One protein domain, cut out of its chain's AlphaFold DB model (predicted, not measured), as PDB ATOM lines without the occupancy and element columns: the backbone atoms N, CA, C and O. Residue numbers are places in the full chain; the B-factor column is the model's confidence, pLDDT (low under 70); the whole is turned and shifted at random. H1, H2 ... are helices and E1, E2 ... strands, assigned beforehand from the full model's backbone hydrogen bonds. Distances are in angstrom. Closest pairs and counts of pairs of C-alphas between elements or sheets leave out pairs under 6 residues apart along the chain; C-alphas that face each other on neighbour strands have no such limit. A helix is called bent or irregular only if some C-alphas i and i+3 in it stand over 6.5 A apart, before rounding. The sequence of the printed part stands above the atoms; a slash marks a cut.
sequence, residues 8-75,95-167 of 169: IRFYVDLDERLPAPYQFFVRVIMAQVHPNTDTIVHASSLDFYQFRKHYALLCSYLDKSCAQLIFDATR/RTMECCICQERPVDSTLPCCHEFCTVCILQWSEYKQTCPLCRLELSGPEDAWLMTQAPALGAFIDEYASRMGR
ATOM      1  N   ILE A   8      24.941  -3.415   9.525       79.84
ATOM      2  CA  ILE A   8      24.545  -2.335  10.431       79.84
ATOM      3  C   ILE A   8      25.821  -1.640  10.913       79.84
ATOM      4  O   ILE A   8      26.782  -2.306  11.302       79.84
ATOM      5  N   ARG A   9      25.827  -0.305  10.908       83.80
ATOM      6  CA  ARG A   9      26.864   0.535  11.514       83.80
ATOM      7  C   ARG A   9      26.262   1.662  12.332       83.80
ATOM      8  O   ARG A   9      25.164   2.136  12.046       83.80
ATOM      9  N   PHE A  10      27.019   2.085  13.334       86.67
ATOM     10  CA  PHE A  10      26.711   3.247  14.149       86.67
ATOM     11  C   PHE A  10      27.705   4.359  13.849       86.67
ATOM     12  O   PHE A  10      28.901   4.092  13.760       86.67
ATOM     13  N   TYR A  11      27.200   5.581  13.727       85.95
ATOM     14  CA  TYR A  11      27.984   6.794  13.531       85.95
ATOM     15  C   TYR A  11      27.587   7.831  14.569       85.95
ATOM     16  O   TYR A  11      26.436   7.881  15.010       85.95
ATOM     17  N   VAL A  12      28.538   8.675  14.941       84.40
ATOM     18  CA  VAL A  12      28.296   9.770  15.880       84.40
ATOM     19  C   VAL A  12      27.854  11.000  15.101       84.40
ATOM     20  O   VAL A  12      28.567  11.468  14.215       84.40
ATOM     21  N   ASP A  13      26.678  11.518  15.438       83.70
ATOM     22  CA  ASP A  13      26.102  12.722  14.848       83.70
ATOM     23  C   ASP A  13      26.097  13.842  15.891       83.70
ATOM     24  O   ASP A  13      25.402  13.777  16.911       83.70
ATOM     25  N   LEU A  14      26.940  14.843  15.643       76.80
ATOM     26  CA  LEU A  14      27.033  16.052  16.448       76.80
ATOM     27  C   LEU A  14      26.322  17.169  15.690       76.80
ATOM     28  O   LEU A  14      26.630  17.422  14.527       76.80
ATOM     29  N   ASP A  15      25.399  17.866  16.351       74.27
ATOM     30  CA  ASP A  15      24.786  19.049  15.754       74.27
ATOM     31  C   ASP A  15      25.783  20.215  15.798       74.27
ATOM     32  O   ASP A  15      25.842  20.968  16.769       74.27
ATOM     33  N   GLU A  16      26.564  20.368  14.727       74.67
ATOM     34  CA  GLU A  16      27.591  21.411  14.584       74.67
ATOM     35  C   GLU A  16      27.028  22.841  14.678       74.67
ATOM     36  O   GLU A  16      27.774  23.801  14.869       74.67
ATOM     37  N   ARG A  17      25.703  23.010  14.566       74.97
ATOM     38  CA  ARG A  17      25.042  24.314  14.729       74.97
ATOM     39  C   ARG A  17      24.925  24.715  16.197       74.97
ATOM     40  O   ARG A  17      24.670  25.884  16.489       74.97
ATOM     41  N   LEU A  18      25.065  23.763  17.118       68.47
ATOM     42  CA  LEU A  18      25.038  24.018  18.549       68.47
ATOM     43  C   LEU A  18      26.432  24.456  19.038       68.47
ATOM     44  O   LEU A  18      27.442  23.925  18.577       68.47
ATOM     45  N   PRO A  19      26.523  25.406  19.988       70.60
ATOM     46  CA  PRO A  19      27.793  25.742  20.632       70.60
ATOM     47  C   PRO A  19      28.400  24.512  21.321       70.60
ATOM     48  O   PRO A  19      27.647  23.712  21.868       70.60
ATOM     49  N   ALA A  20      29.733  24.405  21.371       69.07
ATOM     50  CA  ALA A  20      30.487  23.264  21.922       69.07
ATOM     51  C   ALA A  20      29.903  22.600  23.200       69.07
ATOM     52  O   ALA A  20      29.760  21.380  23.207       69.07
ATOM     53  N   PRO A  21      29.445  23.318  24.254       67.71
ATOM     54  CA  PRO A  21      28.855  22.657  25.429       67.71
ATOM     55  C   PRO A  21      27.497  21.980  25.176       67.71
ATOM     56  O   PRO A  21      27.045  21.183  25.992       67.71
ATOM     57  N   TYR A  22      26.835  22.275  24.062       67.56
ATOM     58  CA  TYR A  22      25.564  21.676  23.658       67.56
ATOM     59  C   TYR A  22      25.727  20.644  22.536       67.56
ATOM     60  O   TYR A  22      24.796  19.885  22.285       67.56
ATOM     61  N   GLN A  23      26.905  20.538  21.909       66.76
ATOM     62  CA  GLN A  23      27.204  19.430  20.987       66.76
ATOM     63  C   GLN A  23      27.210  18.068  21.710       66.76
ATOM     64  O   GLN A  23      27.049  17.028  21.083       66.76
ATOM     65  N   PHE A  24      27.248  18.078  23.048       61.10
ATOM     66  CA  PHE A  24      27.021  16.922  23.919       61.10
ATOM     67  C   PHE A  24      25.636  16.272  23.774       61.10
ATOM     68  O   PHE A  24      25.444  15.166  24.283       61.10
ATOM     69  N   PHE A  25      24.666  16.899  23.094       67.39
ATOM     70  CA  PHE A  25      23.454  16.202  22.651       67.39
ATOM     71  C   PHE A  25      23.796  15.263  21.490       67.39
ATOM     72  O   PHE A  25      23.365  15.459  20.354       67.39
ATOM     73  N   VAL A  26      24.600  14.245  21.792       71.06
ATOM     74  CA  VAL A  26      25.066  13.271  20.821       71.06
ATOM     75  C   VAL A  26      23.874  12.470  20.332       71.06
ATOM     76  O   VAL A  26      23.212  11.768  21.105       71.06
ATOM     77  N   ARG A  27      23.610  12.569  19.033       86.07
ATOM     78  CA  ARG A  27      22.753  11.620  18.342       86.07
ATOM     79  C   ARG A  27      23.626  10.514  17.776       86.07
ATOM     80  O   ARG A  27      24.791  10.713  17.436       86.07
ATOM     81  N   VAL A  28      23.063   9.322  17.695       87.53
ATOM     82  CA  VAL A  28      23.717   8.178  17.072       87.53
ATOM     83  C   VAL A  28      22.949   7.842  15.814       87.53
ATOM     84  O   VAL A  28      21.755   7.567  15.864       87.53
ATOM     85  N   ILE A  29      23.622   7.853  14.673       89.32
ATOM     86  CA  ILE A  29      23.028   7.371  13.433       89.32
ATOM     87  C   ILE A  29      23.237   5.864  13.373       89.32
ATOM     88  O   ILE A  29      24.372   5.397  13.322       89.32
ATOM     89  N   MET A  30      22.145   5.106  13.353       89.54
ATOM     90  CA  MET A  30      22.158   3.696  12.976       89.54
ATOM     91  C   MET A  30      21.879   3.602  11.482       89.54
ATOM     92  O   MET A  30      20.817   4.021  11.021       89.54
ATOM     93  N   ALA A  31      22.832   3.071  10.726       87.38
ATOM     94  CA  ALA A  31      22.743   2.990   9.281       87.38
ATOM     95  C   ALA A  31      22.977   1.574   8.767       87.38
ATOM     96  O   ALA A  31      23.795   0.818   9.292       87.38
ATOM     97  N   GLN A  32      22.271   1.256   7.693       83.01
ATOM     98  CA  GLN A  32      22.486   0.079   6.883       83.01
ATOM     99  C   GLN A  32      23.403   0.455   5.719       83.01
ATOM    100  O   GLN A  32      23.072   1.338   4.925       83.01
ATOM    101  N   VAL A  33      24.555  -0.203   5.632       84.82
ATOM    102  CA  VAL A  33      25.597   0.096   4.647       84.82
ATOM    103  C   VAL A  33      25.939  -1.114   3.791       84.82
ATOM    104  O   VAL A  33      25.939  -2.258   4.254       84.82
ATOM    105  N   HIS A  34      26.276  -0.860   2.531       81.57
ATOM    106  CA  HIS A  34      26.888  -1.876   1.682       81.57
ATOM    107  C   HIS A  34      28.298  -2.218   2.193       81.57
ATOM    108  O   HIS A  34      29.120  -1.310   2.319       81.57
ATOM    109  N   PRO A  35      28.622  -3.505   2.425       75.30
ATOM    110  CA  PRO A  35      29.870  -3.907   3.084       75.30
ATOM    111  C   PRO A  35      31.141  -3.505   2.322       75.30
ATOM    112  O   PRO A  35      32.185  -3.330   2.937       75.30
ATOM    113  N   ASN A  36      31.054  -3.344   0.997       76.90
ATOM    114  CA  ASN A  36      32.221  -3.069   0.152       76.90
ATOM    115  C   ASN A  36      32.396  -1.580  -0.177       76.90
ATOM    116  O   ASN A  36      33.483  -1.169  -0.570       76.90
ATOM    117  N   THR A  37      31.328  -0.785  -0.096       85.38
ATOM    118  CA  THR A  37      31.333   0.613  -0.560       85.38
ATOM    119  C   THR A  37      31.050   1.613   0.549       85.38
ATOM    120  O   THR A  37      31.138   2.811   0.294       85.38
ATOM    121  N   ASP A  38      30.660   1.148   1.739       80.81
ATOM    122  CA  ASP A  38      30.193   1.971   2.863       80.81
ATOM    123  C   ASP A  38      29.029   2.908   2.518       80.81
ATOM    124  O   ASP A  38      28.682   3.810   3.279       80.81
ATOM    125  N   THR A  39      28.390   2.687   1.368       86.63
ATOM    126  CA  THR A  39      27.250   3.495   0.947       86.63
ATOM    127  C   THR A  39      26.066   3.205   1.855       86.63
ATOM    128  O   THR A  39      25.651   2.054   2.009       86.63
ATOM    129  N   ILE A  40      25.548   4.265   2.474       87.37
ATOM    130  CA  ILE A  40      24.372   4.220   3.337       87.37
ATOM    131  C   ILE A  40      23.138   4.037   2.458       87.37
ATOM    132  O   ILE A  40      22.850   4.866   1.598       87.37
ATOM    133  N   VAL A  41      22.407   2.954   2.702       84.18
ATOM    134  CA  VAL A  41      21.127   2.651   2.051       84.18
ATOM    135  C   VAL A  41      19.986   3.257   2.854       84.18
ATOM    136  O   VAL A  41      19.105   3.910   2.305       84.18
ATOM    137  N   HIS A  42      20.032   3.082   4.172       84.18
ATOM    138  CA  HIS A  42      19.078   3.683   5.085       84.18
ATOM    139  C   HIS A  42      19.784   4.091   6.373       84.18
ATOM    140  O   HIS A  42      20.680   3.396   6.842       84.18
ATOM    141  N   ALA A  43      19.363   5.207   6.960       88.21
ATOM    142  CA  ALA A  43      19.846   5.688   8.242       88.21
ATOM    143  C   ALA A  43      18.687   6.175   9.110       88.21
ATOM    144  O   ALA A  43      17.707   6.715   8.602       88.21
ATOM    145  N   SER A  44      18.826   5.995  10.417       88.64
ATOM    146  CA  SER A  44      17.919   6.536  11.420       88.64
ATOM    147  C   SER A  44      18.715   7.148  12.557       88.64
ATOM    148  O   SER A  44      19.735   6.608  12.983       88.64
ATOM    149  N   SER A  45      18.241   8.293  13.034       89.06
ATOM    150  CA  SER A  45      18.855   9.027  14.133       89.06
ATOM    151  C   SER A  45      18.255   8.569  15.457       89.06
ATOM    152  O   SER A  45      17.034   8.541  15.611       89.06
ATOM    153  N   LEU A  46      19.124   8.210  16.392       87.62
ATOM    154  CA  LEU A  46      18.795   7.698  17.711       87.62
ATOM    155  C   LEU A  46      19.309   8.660  18.776       87.62
ATOM    156  O   LEU A  46      20.419   9.184  18.668       87.62
ATOM    157  N   ASP A  47      18.535   8.856  19.836       85.80
ATOM    158  CA  ASP A  47      19.114   9.347  21.082       85.80
ATOM    159  C   ASP A  47      19.941   8.244  21.770       85.80
ATOM    160  O   ASP A  47      19.941   7.072  21.375       85.80
ATOM    161  N   PHE A  48      20.665   8.612  22.825       80.91
ATOM    162  CA  PHE A  48      21.525   7.674  23.543       80.91
ATOM    163  C   PHE A  48      20.757   6.499  24.172       80.91
ATOM    164  O   PHE A  48      21.276   5.382  24.243       80.91
ATOM    165  N   TYR A  49      19.517   6.719  24.619       81.69
ATOM    166  CA  TYR A  49      18.692   5.668  25.211       81.69
ATOM    167  C   TYR A  49      18.260   4.655  24.148       81.69
ATOM    168  O   TYR A  49      18.420   3.445  24.339       81.69
ATOM    169  N   GLN A  50      17.777   5.146  23.007       86.61
ATOM    170  CA  GLN A  50      17.414   4.330  21.857       86.61
ATOM    171  C   GLN A  50      18.624   3.544  21.340       86.61
ATOM    172  O   GLN A  50      18.528   2.332  21.153       86.61
ATOM    173  N   PHE A  51      19.784   4.196  21.194       85.31
ATOM    174  CA  PHE A  51      21.036   3.533  20.826       85.31
ATOM    175  C   PHE A  51      21.380   2.395  21.789       85.31
ATOM    176  O   PHE A  51      21.593   1.266  21.351       85.31
ATOM    177  N   ARG A  52      21.377   2.658  23.103       83.16
ATOM    178  CA  ARG A  52      21.706   1.650  24.119       83.16
ATOM    179  C   ARG A  52      20.784   0.435  24.032       83.16
ATOM    180  O   ARG A  52      21.254  -0.695  24.142       83.16
ATOM    181  N   LYS A  53      19.486   0.665  23.820       83.21
ATOM    182  CA  LYS A  53      18.490  -0.399  23.657       83.21
ATOM    183  C   LYS A  53      18.771  -1.248  22.412       83.21
ATOM    184  O   LYS A  53      18.871  -2.468  22.535       83.21
ATOM    185  N   HIS A  54      18.954  -0.619  21.249       83.29
ATOM    186  CA  HIS A  54      19.240  -1.329  19.995       83.29
ATOM    187  C   HIS A  54      20.561  -2.088  20.042       83.29
ATOM    188  O   HIS A  54      20.634  -3.247  19.634       83.29
ATOM    189  N   TYR A  55      21.602  -1.456  20.578       81.62
ATOM    190  CA  TYR A  55      22.910  -2.074  20.714       81.62
ATOM    191  C   TYR A  55      22.858  -3.310  21.621       81.62
ATOM    192  O   TYR A  55      23.374  -4.368  21.266       81.62
ATOM    193  N   ALA A  56      22.165  -3.216  22.759       80.24
ATOM    194  CA  ALA A  56      21.974  -4.353  23.650       80.24
ATOM    195  C   ALA A  56      21.220  -5.510  22.975       80.24
ATOM    196  O   ALA A  56      21.596  -6.672  23.153       80.24
ATOM    197  N   LEU A  57      20.191  -5.202  22.174       79.20
ATOM    198  CA  LEU A  57      19.477  -6.216  21.402       79.20
ATOM    199  C   LEU A  57      20.409  -6.921  20.406       79.20
ATOM    200  O   LEU A  57      20.471  -8.151  20.416       79.20
ATOM    201  N   LEU A  58      21.169  -6.154  19.616       78.24
ATOM    202  CA  LEU A  58      22.167  -6.674  18.672       78.24
ATOM    203  C   LEU A  58      23.158  -7.613  19.357       78.24
ATOM    204  O   LEU A  58      23.344  -8.738  18.897       78.24
ATOM    205  N   CYS A  59      23.741  -7.202  20.486       75.89
ATOM    206  CA  CYS A  59      24.670  -8.049  21.232       75.89
ATOM    207  C   CYS A  59      24.031  -9.367  21.672       75.89
ATOM    208  O   CYS A  59      24.637 -10.416  21.490       75.89
ATOM    209  N   SER A  60      22.809  -9.329  22.210       73.19
ATOM    210  CA  SER A  60      22.131 -10.536  22.702       73.19
ATOM    211  C   SER A  60      21.836 -11.568  21.610       73.19
ATOM    212  O   SER A  60      21.808 -12.769  21.883       73.19
ATOM    213  N   TYR A  61      21.594 -11.098  20.382       68.76
ATOM    214  CA  TYR A  61      21.280 -11.966  19.255       68.76
ATOM    215  C   TYR A  61      22.517 -12.750  18.805       68.76
ATOM    216  O   TYR A  61      22.425 -13.913  18.415       68.76
ATOM    217  N   LEU A  62      23.686 -12.119  18.896       69.01
ATOM    218  CA  LEU A  62      24.949 -12.663  18.400       69.01
ATOM    219  C   LEU A  62      25.677 -13.470  19.460       69.01
ATOM    220  O   LEU A  62      26.277 -14.500  19.160       69.01
ATOM    221  N   ASP A  63      25.587 -13.015  20.702       71.39
ATOM    222  CA  ASP A  63      26.067 -13.729  21.861       71.39
ATOM    223  C   ASP A  63      24.977 -13.711  22.929       71.39
ATOM    224  O   ASP A  63      24.722 -12.710  23.603       71.39
ATOM    225  N   LYS A  64      24.332 -14.864  23.114       68.46
ATOM    226  CA  LYS A  64      23.279 -15.029  24.119       68.46
ATOM    227  C   LYS A  64      23.780 -14.725  25.535       68.46
ATOM    228  O   LYS A  64      22.970 -14.361  26.383       68.46
ATOM    229  N   SER A  65      25.090 -14.814  25.792       70.75
ATOM    230  CA  SER A  65      25.682 -14.421  27.076       70.75
ATOM    231  C   SER A  65      25.543 -12.916  27.357       70.75
ATOM    232  O   SER A  65      25.504 -12.499  28.515       70.75
ATOM    233  N   CYS A  66      25.349 -12.100  26.318       67.97
ATOM    234  CA  CYS A  66      25.114 -10.666  26.426       67.97
ATOM    235  C   CYS A  66      23.676 -10.289  26.814       67.97
ATOM    236  O   CYS A  66      23.384  -9.098  26.897       67.97
ATOM    237  N   ALA A  67      22.758 -11.229  27.079       65.98
ATOM    238  CA  ALA A  67      21.370 -10.867  27.396       65.98
ATOM    239  C   ALA A  67      21.226  -9.995  28.666       65.98
ATOM    240  O   ALA A  67      20.240  -9.268  28.800       65.98
ATOM    241  N   GLN A  68      22.229  -9.974  29.555       68.96
ATOM    242  CA  GLN A  68      22.283  -9.023  30.673       68.96
ATOM    243  C   GLN A  68      22.323  -7.557  30.198       68.96
ATOM    244  O   GLN A  68      21.715  -6.694  30.828       68.96
ATOM    245  N   LEU A  69      22.948  -7.280  29.045       67.84
ATOM    246  CA  LEU A  69      22.978  -5.940  28.454       67.84
ATOM    247  C   LEU A  69      21.569  -5.441  28.114       67.84
ATOM    248  O   LEU A  69      21.297  -4.258  28.294       67.84
ATOM    249  N   ILE A  70      20.655  -6.321  27.674       66.22
ATOM    250  CA  ILE A  70      19.248  -5.946  27.445       66.22
ATOM    251  C   ILE A  70      18.603  -5.551  28.763       66.22
ATOM    252  O   ILE A  70      17.945  -4.517  28.820       66.22
ATOM    253  N   PHE A  71      18.763  -6.359  29.812       68.28
ATOM    254  CA  PHE A  71      18.154  -6.067  31.108       68.28
ATOM    255  C   PHE A  71      18.606  -4.702  31.638       68.28
ATOM    256  O   PHE A  71      17.780  -3.898  32.072       68.28
ATOM    257  N   ASP A  72      19.896  -4.395  31.520       73.83
ATOM    258  CA  ASP A  72      20.448  -3.111  31.946       73.83
ATOM    259  C   ASP A  72      20.007  -1.955  31.026       73.83
ATOM    260  O   ASP A  72      19.728  -0.847  31.497       73.83
ATOM    261  N   ALA A  73      19.874  -2.207  29.719       69.43
ATOM    262  CA  ALA A  73      19.418  -1.220  28.743       69.43
ATOM    263  C   ALA A  73      17.916  -0.902  28.844       69.43
ATOM    264  O   ALA A  73      17.519   0.248  28.647       69.43
ATOM    265  N   THR A  74      17.097  -1.901  29.177       68.27
ATOM    266  CA  THR A  74      15.627  -1.832  29.271       68.27
ATOM    267  C   THR A  74      15.115  -1.620  30.692       68.27
ATOM    268  O   THR A  74      13.905  -1.493  30.882       68.27
ATOM    269  N   ARG A  75      16.009  -1.530  31.689       67.85
ATOM    270  CA  ARG A  75      15.702  -1.063  33.047       67.85
ATOM    271  C   ARG A  75      15.263   0.402  33.014       67.85
ATOM    272  O   ARG A  75      15.990   1.315  33.395       67.85
ATOM    273  N   ARG A  95      15.869 -12.803  29.060       50.83
ATOM    274  CA  ARG A  95      14.851 -12.262  28.159       50.83
ATOM    275  C   ARG A  95      15.533 -11.647  26.944       50.83
ATOM    276  O   ARG A  95      15.885 -10.471  26.944       50.83
ATOM    277  N   THR A  96      15.700 -12.449  25.897       61.36
ATOM    278  CA  THR A  96      15.680 -11.895  24.537       61.36
ATOM    279  C   THR A  96      14.383 -11.097  24.385       61.36
ATOM    280  O   THR A  96      13.354 -11.495  24.936       61.36
ATOM    281  N   MET A  97      14.422  -9.928  23.738       76.68
ATOM    282  CA  MET A  97      13.185  -9.168  23.540       76.68
ATOM    283  C   MET A  97      12.245  -9.985  22.654       76.68
ATOM    284  O   MET A  97      12.646 -10.456  21.591       76.68
ATOM    285  N   GLU A  98      11.013 -10.188  23.107       86.21
ATOM    286  CA  GLU A  98       9.991 -10.914  22.357       86.21
ATOM    287  C   GLU A  98       9.347  -9.992  21.324       86.21
ATOM    288  O   GLU A  98       9.167  -8.790  21.542       86.21
ATOM    289  N   CYS A  99       8.987 -10.553  20.173       91.18
ATOM    290  CA  CYS A  99       8.300  -9.810  19.133       91.18
ATOM    291  C   CYS A  99       6.957  -9.291  19.658       91.18
ATOM    292  O   CYS A  99       6.094 -10.076  20.036       91.18
ATOM    293  N   CYS A 100       6.731  -7.976  19.595       92.40
ATOM    294  CA  CYS A 100       5.499  -7.361  20.099       92.40
ATOM    295  C   CYS A 100       4.217  -7.772  19.346       92.40
ATOM    296  O   CYS A 100       3.120  -7.542  19.849       92.40
ATOM    297  N   ILE A 101       4.344  -8.385  18.162       94.29
ATOM    298  CA  ILE A 101       3.205  -8.860  17.363       94.29
ATOM    299  C   ILE A 101       2.724 -10.230  17.849       94.29
ATOM    300  O   ILE A 101       1.537 -10.390  18.109       94.29
ATOM    301  N   CYS A 102       3.620 -11.218  17.958       95.11
ATOM    302  CA  CYS A 102       3.229 -12.578  18.352       95.11
ATOM    303  C   CYS A 102       3.448 -12.883  19.832       95.11
ATOM    304  O   CYS A 102       2.818 -13.800  20.333       95.11
ATOM    305  N   GLN A 103       4.337 -12.155  20.514       92.78
ATOM    306  CA  GLN A 103       4.724 -12.385  21.914       92.78
ATOM    307  C   GLN A 103       5.249 -13.807  22.187       92.78
ATOM    308  O   GLN A 103       5.191 -14.302  23.303       92.78
ATOM    309  N   GLU A 104       5.753 -14.475  21.148       91.59
ATOM    310  CA  GLU A 104       6.200 -15.873  21.212       91.59
ATOM    311  C   GLU A 104       7.645 -16.044  20.751       91.59
ATOM    312  O   GLU A 104       8.401 -16.845  21.294       91.59
ATOM    313  N   ARG A 105       8.020 -15.337  19.681       90.38
ATOM    314  CA  ARG A 105       9.324 -15.483  19.030       90.38
ATOM    315  C   ARG A 105      10.252 -14.352  19.458       90.38
ATOM    316  O   ARG A 105       9.777 -13.219  19.596       90.38
ATOM    317  N   PRO A 106      11.560 -14.624  19.605       87.13
ATOM    318  CA  PRO A 106      12.531 -13.570  19.831       87.13
ATOM    319  C   PRO A 106      12.549 -12.613  18.640       87.13
ATOM    320  O   PRO A 106      12.298 -12.996  17.494       87.13
ATOM    321  N   VAL A 107      12.840 -11.355  18.924       86.30
ATOM    322  CA  VAL A 107      13.160 -10.360  17.911       86.30
ATOM    323  C   VAL A 107      14.480 -10.742  17.238       86.30
ATOM    324  O   VAL A 107      15.488 -10.963  17.907       86.30
ATOM    325  N   ASP A 108      14.460 -10.813  15.911       85.10
ATOM    326  CA  ASP A 108      15.605 -11.165  15.055       85.10
ATOM    327  C   ASP A 108      15.717 -10.246  13.817       85.10
ATOM    328  O   ASP A 108      16.627 -10.388  12.993       85.10
ATOM    329  N   SER A 109      14.802  -9.277  13.700       85.08
ATOM    330  CA  SER A 109      14.757  -8.302  12.619       85.08
ATOM    331  C   SER A 109      14.521  -6.893  13.157       85.08
ATOM    332  O   SER A 109      13.715  -6.680  14.065       85.08
ATOM    333  N   THR A 110      15.215  -5.919  12.576       86.89
ATOM    334  CA  THR A 110      15.034  -4.489  12.848       86.89
ATOM    335  C   THR A 110      14.647  -3.789  11.555       86.89
ATOM    336  O   THR A 110      15.295  -3.965  10.533       86.89
ATOM    337  N   LEU A 111      13.569  -3.017  11.564       87.64
ATOM    338  CA  LEU A 111      13.178  -2.203  10.419       87.64
ATOM    339  C   LEU A 111      14.030  -0.936  10.321       87.64
ATOM    340  O   LEU A 111      14.629  -0.523  11.314       87.64
ATOM    341  N   PRO A 112      13.974  -0.219   9.190       83.77
ATOM    342  CA  PRO A 112      14.776   0.975   9.027       83.77
ATOM    343  C   PRO A 112      14.407   2.147   9.934       83.77
ATOM    344  O   PRO A 112      15.250   2.968  10.273       83.77
ATOM    345  N   CYS A 113      13.163   2.173  10.409       87.39
ATOM    346  CA  CYS A 113      12.695   3.049  11.486       87.39
ATOM    347  C   CYS A 113      13.135   2.609  12.894       87.39
ATOM    348  O   CYS A 113      12.625   3.140  13.879       87.39
ATOM    349  N   CYS A 114      14.004   1.604  12.992       86.91
ATOM    350  CA  CYS A 114      14.488   1.005  14.231       86.91
ATOM    351  C   CYS A 114      13.397   0.326  15.073       86.91
ATOM    352  O   CYS A 114      13.561   0.125  16.265       86.91
ATOM    353  N   HIS A 115      12.265  -0.059  14.491       89.19
ATOM    354  CA  HIS A 115      11.304  -0.915  15.191       89.19
ATOM    355  C   HIS A 115      11.621  -2.387  14.959       89.19
ATOM    356  O   HIS A 115      11.966  -2.779  13.847       89.19
ATOM    357  N   GLU A 116      11.482  -3.203  15.998       89.19
ATOM    358  CA  GLU A 116      12.059  -4.543  16.021       89.19
ATOM    359  C   GLU A 116      10.965  -5.615  16.159       89.19
ATOM    360  O   GLU A 116      10.031  -5.491  16.958       89.19
ATOM    361  N   PHE A 117      11.069  -6.675  15.357       90.35
ATOM    362  CA  PHE A 117      10.085  -7.756  15.274       90.35
ATOM    363  C   PHE A 117      10.780  -9.101  15.028       90.35
ATOM    364  O   PHE A 117      11.969  -9.155  14.714       90.35
ATOM    365  N   CYS A 118      10.040 -10.206  15.134       90.75
ATOM    366  CA  CYS A 118      10.507 -11.458  14.547       90.75
ATOM    367  C   CYS A 118      10.247 -11.453  13.034       90.75
ATOM    368  O   CYS A 118       9.229 -10.933  12.561       90.75
ATOM    369  N   THR A 119      11.143 -12.098  12.298       89.89
ATOM    370  CA  THR A 119      11.193 -12.136  10.840       89.89
ATOM    371  C   THR A 119       9.898 -12.708  10.280       89.89
ATOM    372  O   THR A 119       9.329 -12.166   9.341       89.89
ATOM    373  N   VAL A 120       9.353 -13.748  10.920       91.75
ATOM    374  CA  VAL A 120       8.075 -14.356  10.519       91.75
ATOM    375  C   VAL A 120       6.945 -13.324  10.513       91.75
ATOM    376  O   VAL A 120       6.217 -13.224   9.530       91.75
ATOM    377  N   CYS A 121       6.806 -12.537  11.585       94.31
ATOM    378  CA  CYS A 121       5.719 -11.565  11.691       94.31
ATOM    379  C   CYS A 121       5.884 -10.411  10.706       94.31
ATOM    380  O   CYS A 121       4.890  -9.966  10.137       94.31
ATOM    381  N   ILE A 122       7.108  -9.912  10.501       91.45
ATOM    382  CA  ILE A 122       7.302  -8.780   9.592       91.45
ATOM    383  C   ILE A 122       7.188  -9.190   8.122       91.45
ATOM    384  O   ILE A 122       6.608  -8.443   7.338       91.45
ATOM    385  N   LEU A 123       7.634 -10.398   7.760       90.50
ATOM    386  CA  LEU A 123       7.418 -10.949   6.423       90.50
ATOM    387  C   LEU A 123       5.923 -11.127   6.149       90.50
ATOM    388  O   LEU A 123       5.433 -10.600   5.155       90.50
ATOM    389  N   GLN A 124       5.180 -11.756   7.067       92.87
ATOM    390  CA  GLN A 124       3.725 -11.885   6.939       92.87
ATOM    391  C   GLN A 124       3.036 -10.523   6.844       92.87
ATOM    392  O   GLN A 124       2.155 -10.337   6.016       92.87
ATOM    393  N   TRP A 125       3.436  -9.547   7.660       92.76
ATOM    394  CA  TRP A 125       2.877  -8.200   7.585       92.76
ATOM    395  C   TRP A 125       3.137  -7.545   6.223       92.76
ATOM    396  O   TRP A 125       2.225  -6.940   5.655       92.76
ATOM    397  N   SER A 126       4.344  -7.713   5.674       88.67
ATOM    398  CA  SER A 126       4.736  -7.153   4.377       88.67
ATOM    399  C   SER A 126       3.907  -7.696   3.205       88.67
ATOM    400  O   SER A 126       3.687  -6.974   2.234       88.67
ATOM    401  N   GLU A 127       3.343  -8.904   3.310       89.88
ATOM    402  CA  GLU A 127       2.421  -9.443   2.297       89.88
ATOM    403  C   GLU A 127       1.148  -8.593   2.150       89.88
ATOM    404  O   GLU A 127       0.563  -8.533   1.070       89.88
ATOM    405  N   TYR A 128       0.732  -7.902   3.218       89.63
ATOM    406  CA  TYR A 128      -0.469  -7.064   3.230       89.63
ATOM    407  C   TYR A 128      -0.150  -5.569   3.180       89.63
ATOM    408  O   TYR A 128      -0.885  -4.801   2.556       89.63
ATOM    409  N   LYS A 129       0.900  -5.131   3.886       91.96
ATOM    410  CA  LYS A 129       1.274  -3.720   4.023       91.96
ATOM    411  C   LYS A 129       2.783  -3.533   4.050       91.96
ATOM    412  O   LYS A 129       3.472  -4.004   4.948       91.96
ATOM    413  N   GLN A 130       3.266  -2.702   3.138       89.77
ATOM    414  CA  GLN A 130       4.662  -2.279   3.050       89.77
ATOM    415  C   GLN A 130       4.941  -1.083   3.979       89.77
ATOM    416  O   GLN A 130       5.393  -0.030   3.554       89.77
ATOM    417  N   THR A 131       4.591  -1.208   5.262       93.08
ATOM    418  CA  THR A 131       4.801  -0.147   6.264       93.08
ATOM    419  C   THR A 131       5.186  -0.738   7.608       93.08
ATOM    420  O   THR A 131       4.670  -1.792   7.968       93.08
ATOM    421  N   CYS A 132       5.960  -0.027   8.425       92.50
ATOM    422  CA  CYS A 132       6.194  -0.423   9.813       92.50
ATOM    423  C   CYS A 132       4.868  -0.577  10.601       92.50
ATOM    424  O   CYS A 132       4.072   0.367  10.625       92.50
ATOM    425  N   PRO A 133       4.642  -1.696  11.318       94.21
ATOM    426  CA  PRO A 133       3.457  -1.887  12.163       94.21
ATOM    427  C   PRO A 133       3.295  -0.848  13.285       94.21
ATOM    428  O   PRO A 133       2.174  -0.592  13.719       94.21
ATOM    429  N   LEU A 134       4.398  -0.250  13.755       92.76
ATOM    430  CA  LEU A 134       4.403   0.685  14.886       92.76
ATOM    431  C   LEU A 134       4.335   2.152  14.447       92.76
ATOM    432  O   LEU A 134       3.451   2.877  14.891       92.76
ATOM    433  N   CYS A 135       5.225   2.598  13.553       93.49
ATOM    434  CA  CYS A 135       5.284   4.009  13.141       93.49
ATOM    435  C   CYS A 135       4.728   4.300  11.746       93.49
ATOM    436  O   CYS A 135       4.637   5.463  11.369       93.49
ATOM    437  N   ARG A 136       4.348   3.268  10.981       93.12
ATOM    438  CA  ARG A 136       3.824   3.384   9.610       93.12
ATOM    439  C   ARG A 136       4.790   3.980   8.581       93.12
ATOM    440  O   ARG A 136       4.336   4.324   7.496       93.12
ATOM    441  N   LEU A 137       6.091   4.061   8.882       89.09
ATOM    442  CA  LEU A 137       7.104   4.375   7.869       89.09
ATOM    443  C   LEU A 137       6.957   3.399   6.695       89.09
ATOM    444  O   LEU A 137       6.875   2.191   6.934       89.09
ATOM    445  N   GLU A 138       6.901   3.918   5.470       89.41
ATOM    446  CA  GLU A 138       6.865   3.101   4.257       89.41
ATOM    447  C   GLU A 138       8.152   2.289   4.114       89.41
ATOM    448  O   GLU A 138       9.249   2.765   4.403       89.41
ATOM    449  N   LEU A 139       7.985   1.040   3.701       84.39
ATOM    450  CA  LEU A 139       9.051   0.106   3.389       84.39
ATOM    451  C   LEU A 139       9.000  -0.154   1.882       84.39
ATOM    452  O   LEU A 139       7.931  -0.225   1.284       84.39
ATOM    453  N   SER A 140      10.157  -0.320   1.271       75.92
ATOM    454  CA  SER A 140      10.331  -0.648  -0.145       75.92
ATOM    455  C   SER A 140      10.078  -2.133  -0.426       75.92
ATOM    456  O   SER A 140       9.952  -2.526  -1.583       75.92
ATOM    457  N   GLY A 141      10.009  -2.959   0.622       69.58
ATOM    458  CA  GLY A 141       9.849  -4.403   0.531       69.58
ATOM    459  C   GLY A 141      10.194  -5.117   1.844       69.58
ATOM    460  O   GLY A 141      10.721  -4.497   2.773       69.58
ATOM    461  N   PRO A 142       9.968  -6.441   1.938       65.32
ATOM    462  CA  PRO A 142      10.503  -7.265   3.025       65.32
ATOM    463  C   PRO A 142      12.036  -7.215   3.116       65.32
ATOM    464  O   PRO A 142      12.593  -7.466   4.181       65.32
ATOM    465  N   GLU A 143      12.729  -6.882   2.024       67.23
ATOM    466  CA  GLU A 143      14.177  -6.648   2.000       67.23
ATOM    467  C   GLU A 143      14.653  -5.498   2.891       67.23
ATOM    468  O   GLU A 143      15.826  -5.480   3.263       67.23
ATOM    469  N   ASP A 144      13.759  -4.577   3.249       69.52
ATOM    470  CA  ASP A 144      14.079  -3.474   4.147       69.52
ATOM    471  C   ASP A 144      14.108  -3.932   5.609       69.52
ATOM    472  O   ASP A 144      14.612  -3.212   6.467       69.52
ATOM    473  N   ALA A 145      13.598  -5.129   5.926       69.35
ATOM    474  CA  ALA A 145      13.762  -5.709   7.249       69.35
ATOM    475  C   ALA A 145      15.209  -6.191   7.431       69.35
ATOM    476  O   ALA A 145      15.673  -7.134   6.787       69.35
ATOM    477  N   TRP A 146      15.935  -5.542   8.337       75.01
ATOM    478  CA  TRP A 146      17.326  -5.853   8.629       75.01
ATOM    479  C   TRP A 146      17.386  -7.104   9.491       75.01
ATOM    480  O   TRP A 146      17.054  -7.073  10.675       75.01
ATOM    481  N   LEU A 147      17.835  -8.209   8.907       69.10
ATOM    482  CA  LEU A 147      18.197  -9.392   9.676       69.10
ATOM    483  C   LEU A 147      19.447  -9.069  10.492       69.10
ATOM    484  O   LEU A 147      20.470  -8.661   9.934       69.10
ATOM    485  N   MET A 148      19.375  -9.264  11.806       68.56
ATOM    486  CA  MET A 148      20.449  -8.923  12.745       68.56
ATOM    487  C   MET A 148      21.593  -9.947  12.654       68.56
ATOM    488  O   MET A 148      21.862 -10.686  13.584       68.56
ATOM    489  N   THR A 149      22.254 -10.066  11.503       62.06
ATOM    490  CA  THR A 149      23.193 -11.171  11.232       62.06
ATOM    491  C   THR A 149      24.595 -10.956  11.798       62.06
ATOM    492  O   THR A 149      25.321 -11.932  11.971       62.06
ATOM    493  N   GLN A 150      24.993  -9.712  12.086       60.89
ATOM    494  CA  GLN A 150      26.326  -9.370  12.598       60.89
ATOM    495  C   GLN A 150      26.269  -8.182  13.560       60.89
ATOM    496  O   GLN A 150      25.429  -7.292  13.409       60.89
ATOM    497  N   ALA A 151      27.183  -8.155  14.536       60.62
ATOM    498  CA  ALA A 151      27.306  -7.023  15.452       60.62
ATOM    499  C   ALA A 151      27.978  -5.897  14.683       60.62
ATOM    500  O   ALA A 151      29.050  -6.127  14.120       60.62
ATOM    501  N   PRO A 152      27.428  -4.679  14.709       65.53
ATOM    502  CA  PRO A 152      28.218  -3.511  14.361       65.53
ATOM    503  C   PRO A 152      29.478  -3.467  15.232       65.53
ATOM    504  O   PRO A 152      29.429  -3.735  16.435       65.53
ATOM    505  N   ALA A 153      30.611  -3.117  14.624       67.98
ATOM    506  CA  ALA A 153      31.887  -2.995  15.314       67.98
ATOM    507  C   ALA A 153      31.850  -1.829  16.321       67.98
ATOM    508  O   ALA A 153      32.180  -0.694  15.984       67.98
ATOM    509  N   LEU A 154      31.459  -2.111  17.569       68.99
ATOM    510  CA  LEU A 154      31.344  -1.089  18.614       68.99
ATOM    511  C   LEU A 154      32.680  -0.413  18.916       68.99
ATOM    512  O   LEU A 154      32.682   0.774  19.209       68.99
ATOM    513  N   GLY A 155      33.801  -1.134  18.817       72.88
ATOM    514  CA  GLY A 155      35.128  -0.544  19.023       72.88
ATOM    515  C   GLY A 155      35.350   0.672  18.124       72.88
ATOM    516  O   GLY A 155      35.629   1.755  18.622       72.88
ATOM    517  N   ALA A 156      35.073   0.525  16.824       76.35
ATOM    518  CA  ALA A 156      35.181   1.623  15.867       76.35
ATOM    519  C   ALA A 156      34.228   2.787  16.199       76.35
ATOM    520  O   ALA A 156      34.615   3.945  16.081       76.35
ATOM    521  N   PHE A 157      33.008   2.491  16.661       79.58
ATOM    522  CA  PHE A 157      32.065   3.521  17.108       79.58
ATOM    523  C   PHE A 157      32.546   4.257  18.371       79.58
ATOM    524  O   PHE A 157      32.443   5.479  18.437       79.58
ATOM    525  N   ILE A 158      33.078   3.546  19.371       77.03
ATOM    526  CA  ILE A 158      33.624   4.151  20.597       77.03
ATOM    527  C   ILE A 158      34.823   5.033  20.256       77.03
ATOM    528  O   ILE A 158      34.914   6.144  20.772       77.03
ATOM    529  N   ASP A 159      35.712   4.566  19.380       80.38
ATOM    530  CA  ASP A 159      36.869   5.338  18.933       80.38
ATOM    531  C   ASP A 159      36.431   6.605  18.184       80.38
ATOM    532  O   ASP A 159      36.958   7.691  18.438       80.38
ATOM    533  N   GLU A 160      35.417   6.504  17.313       80.88
ATOM    534  CA  GLU A 160      34.819   7.667  16.651       80.88
ATOM    535  C   GLU A 160      34.212   8.640  17.673       80.88
ATOM    536  O   GLU A 160      34.488   9.841  17.623       80.88
ATOM    537  N   TYR A 161      33.436   8.132  18.633       76.90
ATOM    538  CA  TYR A 161      32.829   8.928  19.699       76.90
ATOM    539  C   TYR A 161      33.880   9.662  20.527       76.90
ATOM    540  O   TYR A 161      33.799  10.879  20.688       76.90
ATOM    541  N   ALA A 162      34.904   8.952  21.000       78.84
ATOM    542  CA  ALA A 162      35.997   9.538  21.763       78.84
ATOM    543  C   ALA A 162      36.759  10.592  20.942       78.84
ATOM    544  O   ALA A 162      37.061  11.667  21.459       78.84
ATOM    545  N   SER A 163      37.021  10.329  19.655       82.17
ATOM    546  CA  SER A 163      37.706  11.271  18.759       82.17
ATOM    547  C   SER A 163      36.911  12.550  18.508       82.17
ATOM    548  O   SER A 163      37.511  13.613  18.337       82.17
ATOM    549  N   ARG A 164      35.581  12.467  18.444       74.64
ATOM    550  CA  ARG A 164      34.735  13.646  18.244       74.64
ATOM    551  C   ARG A 164      34.569  14.447  19.532       74.64
ATOM    552  O   ARG A 164      34.796  15.647  19.509       74.64
ATOM    553  N   MET A 165      34.301  13.786  20.658       70.37
ATOM    554  CA  MET A 165      34.152  14.460  21.954       70.37
ATOM    555  C   MET A 165      35.467  15.060  22.478       70.37
ATOM    556  O   MET A 165      35.454  16.070  23.173       70.37
ATOM    557  N   GLY A 166      36.613  14.456  22.151       67.02
ATOM    558  CA  GLY A 166      37.932  14.941  22.564       67.02
ATOM    559  C   GLY A 166      38.438  16.173  21.806       67.02
ATOM    560  O   GLY A 166      39.506  16.671  22.144       67.02
ATOM    561  N   ARG A 167      37.722  16.660  20.782       59.59
ATOM    562  CA  ARG A 167      38.082  17.903  20.072       59.59
ATOM    563  C   ARG A 167      37.541  19.166  20.745       59.59
ATOM    564  O   ARG A 167      38.005  20.247  20.396       59.59
TER     565      ARG A 167
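Overview. This is residues 8 to 75 and 95 to 167 of the 169 residues of the protein "Zf-RING 2 domain containing protein" of Trichuris trichiura (UniProt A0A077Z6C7). The domain has two lobes: one is a small, strongly twisted sheet of three strands with the helical hairpin H1 and H2 stacked over it, H1 next to the sheet, and with H4 running along its edge strand E1; the other is made mostly of loops, residues 97 to 145, around the short helix H3. The printed part has 141 residues, with three named strands and then four named helices in the order E1 E2 E3 H1 H2 H3 H4. The antiparallel sheet has the order E1 E2 E3, and the class is mixed, with helices and strands, though under half of the residues are in named elements. The whole is compact, with a radius of gyration of the C-alphas of 15.8 A and spans of 47 by 33 by 29 A.

Along the chain. Find C-alpha 8 at (24.545, -2.335, 10.431), where E1 begins; it runs through residues 8 to 13 for 15.8 A. E2 is residues 27 to 33, 18.1 A long, and E3 is residues 40 to 46, 15.8 A. At C-alpha 48, (21.525, 7.674, 23.543), H1 begins and runs to residue 62, 21.3 A. H2 is residues 64 to 74, 16.1 A, and is irregular: C-alphas 65 and 68 are 7.3 A apart. Past the cut, look for H3 at residues 119 to 128, 14.8 A, and H4 at residues 154 to 165, 16.1 A, ending at (34.152, 14.460, 21.954).

Arrangement. Start at the sheet, a meander, each strand the antiparallel neighbour of the one before. In the hairpin E1 and E2, N 9 and O 31 are 2.8 A apart, within hydrogen-bond range; in the hairpin E2 and E3, N 30 and O 44 are 2.9 A apart, also within range. H1 is on the sheet at a height over the sheet of 10.6 A, over E1 and E2; the closest C-alphas of E2 and H1 are those of Val 28 and Phe 51, 6.5 A apart. H1 and H2 form a helical hairpin and touch at a shallow tilt of 18 degrees, opposite ways, with C-alphas 60 and 67 closest at 4.8 A. H4 is on the sheet over E1 and runs along it, at 6 degrees on the local plane; the closest C-alphas are those of Val 12 and Tyr 161, 6.0 A apart. H3 touches no helix and is not on the sheet. Every O i to N i+4 pair is within hydrogen-bond range in H1 and H4, against 4 of 7 in H2 and 5 of 6 in H3.

Size, cuts and confidence. The C-alphas farthest apart, those of Tyr 128 and Arg 167, are 48.9 A apart. Residues 76 to 94 are not printed, and C-alphas 75 and 95 are 12.2 A apart across this cut. Of the links that are printed whole, E1 to E2 and H3 to H4 are long. The mean pLDDT of the printed part is 79.8; 36 residues are under 70, among them residues 20 to 25, 66 to 71 and 147 to 154.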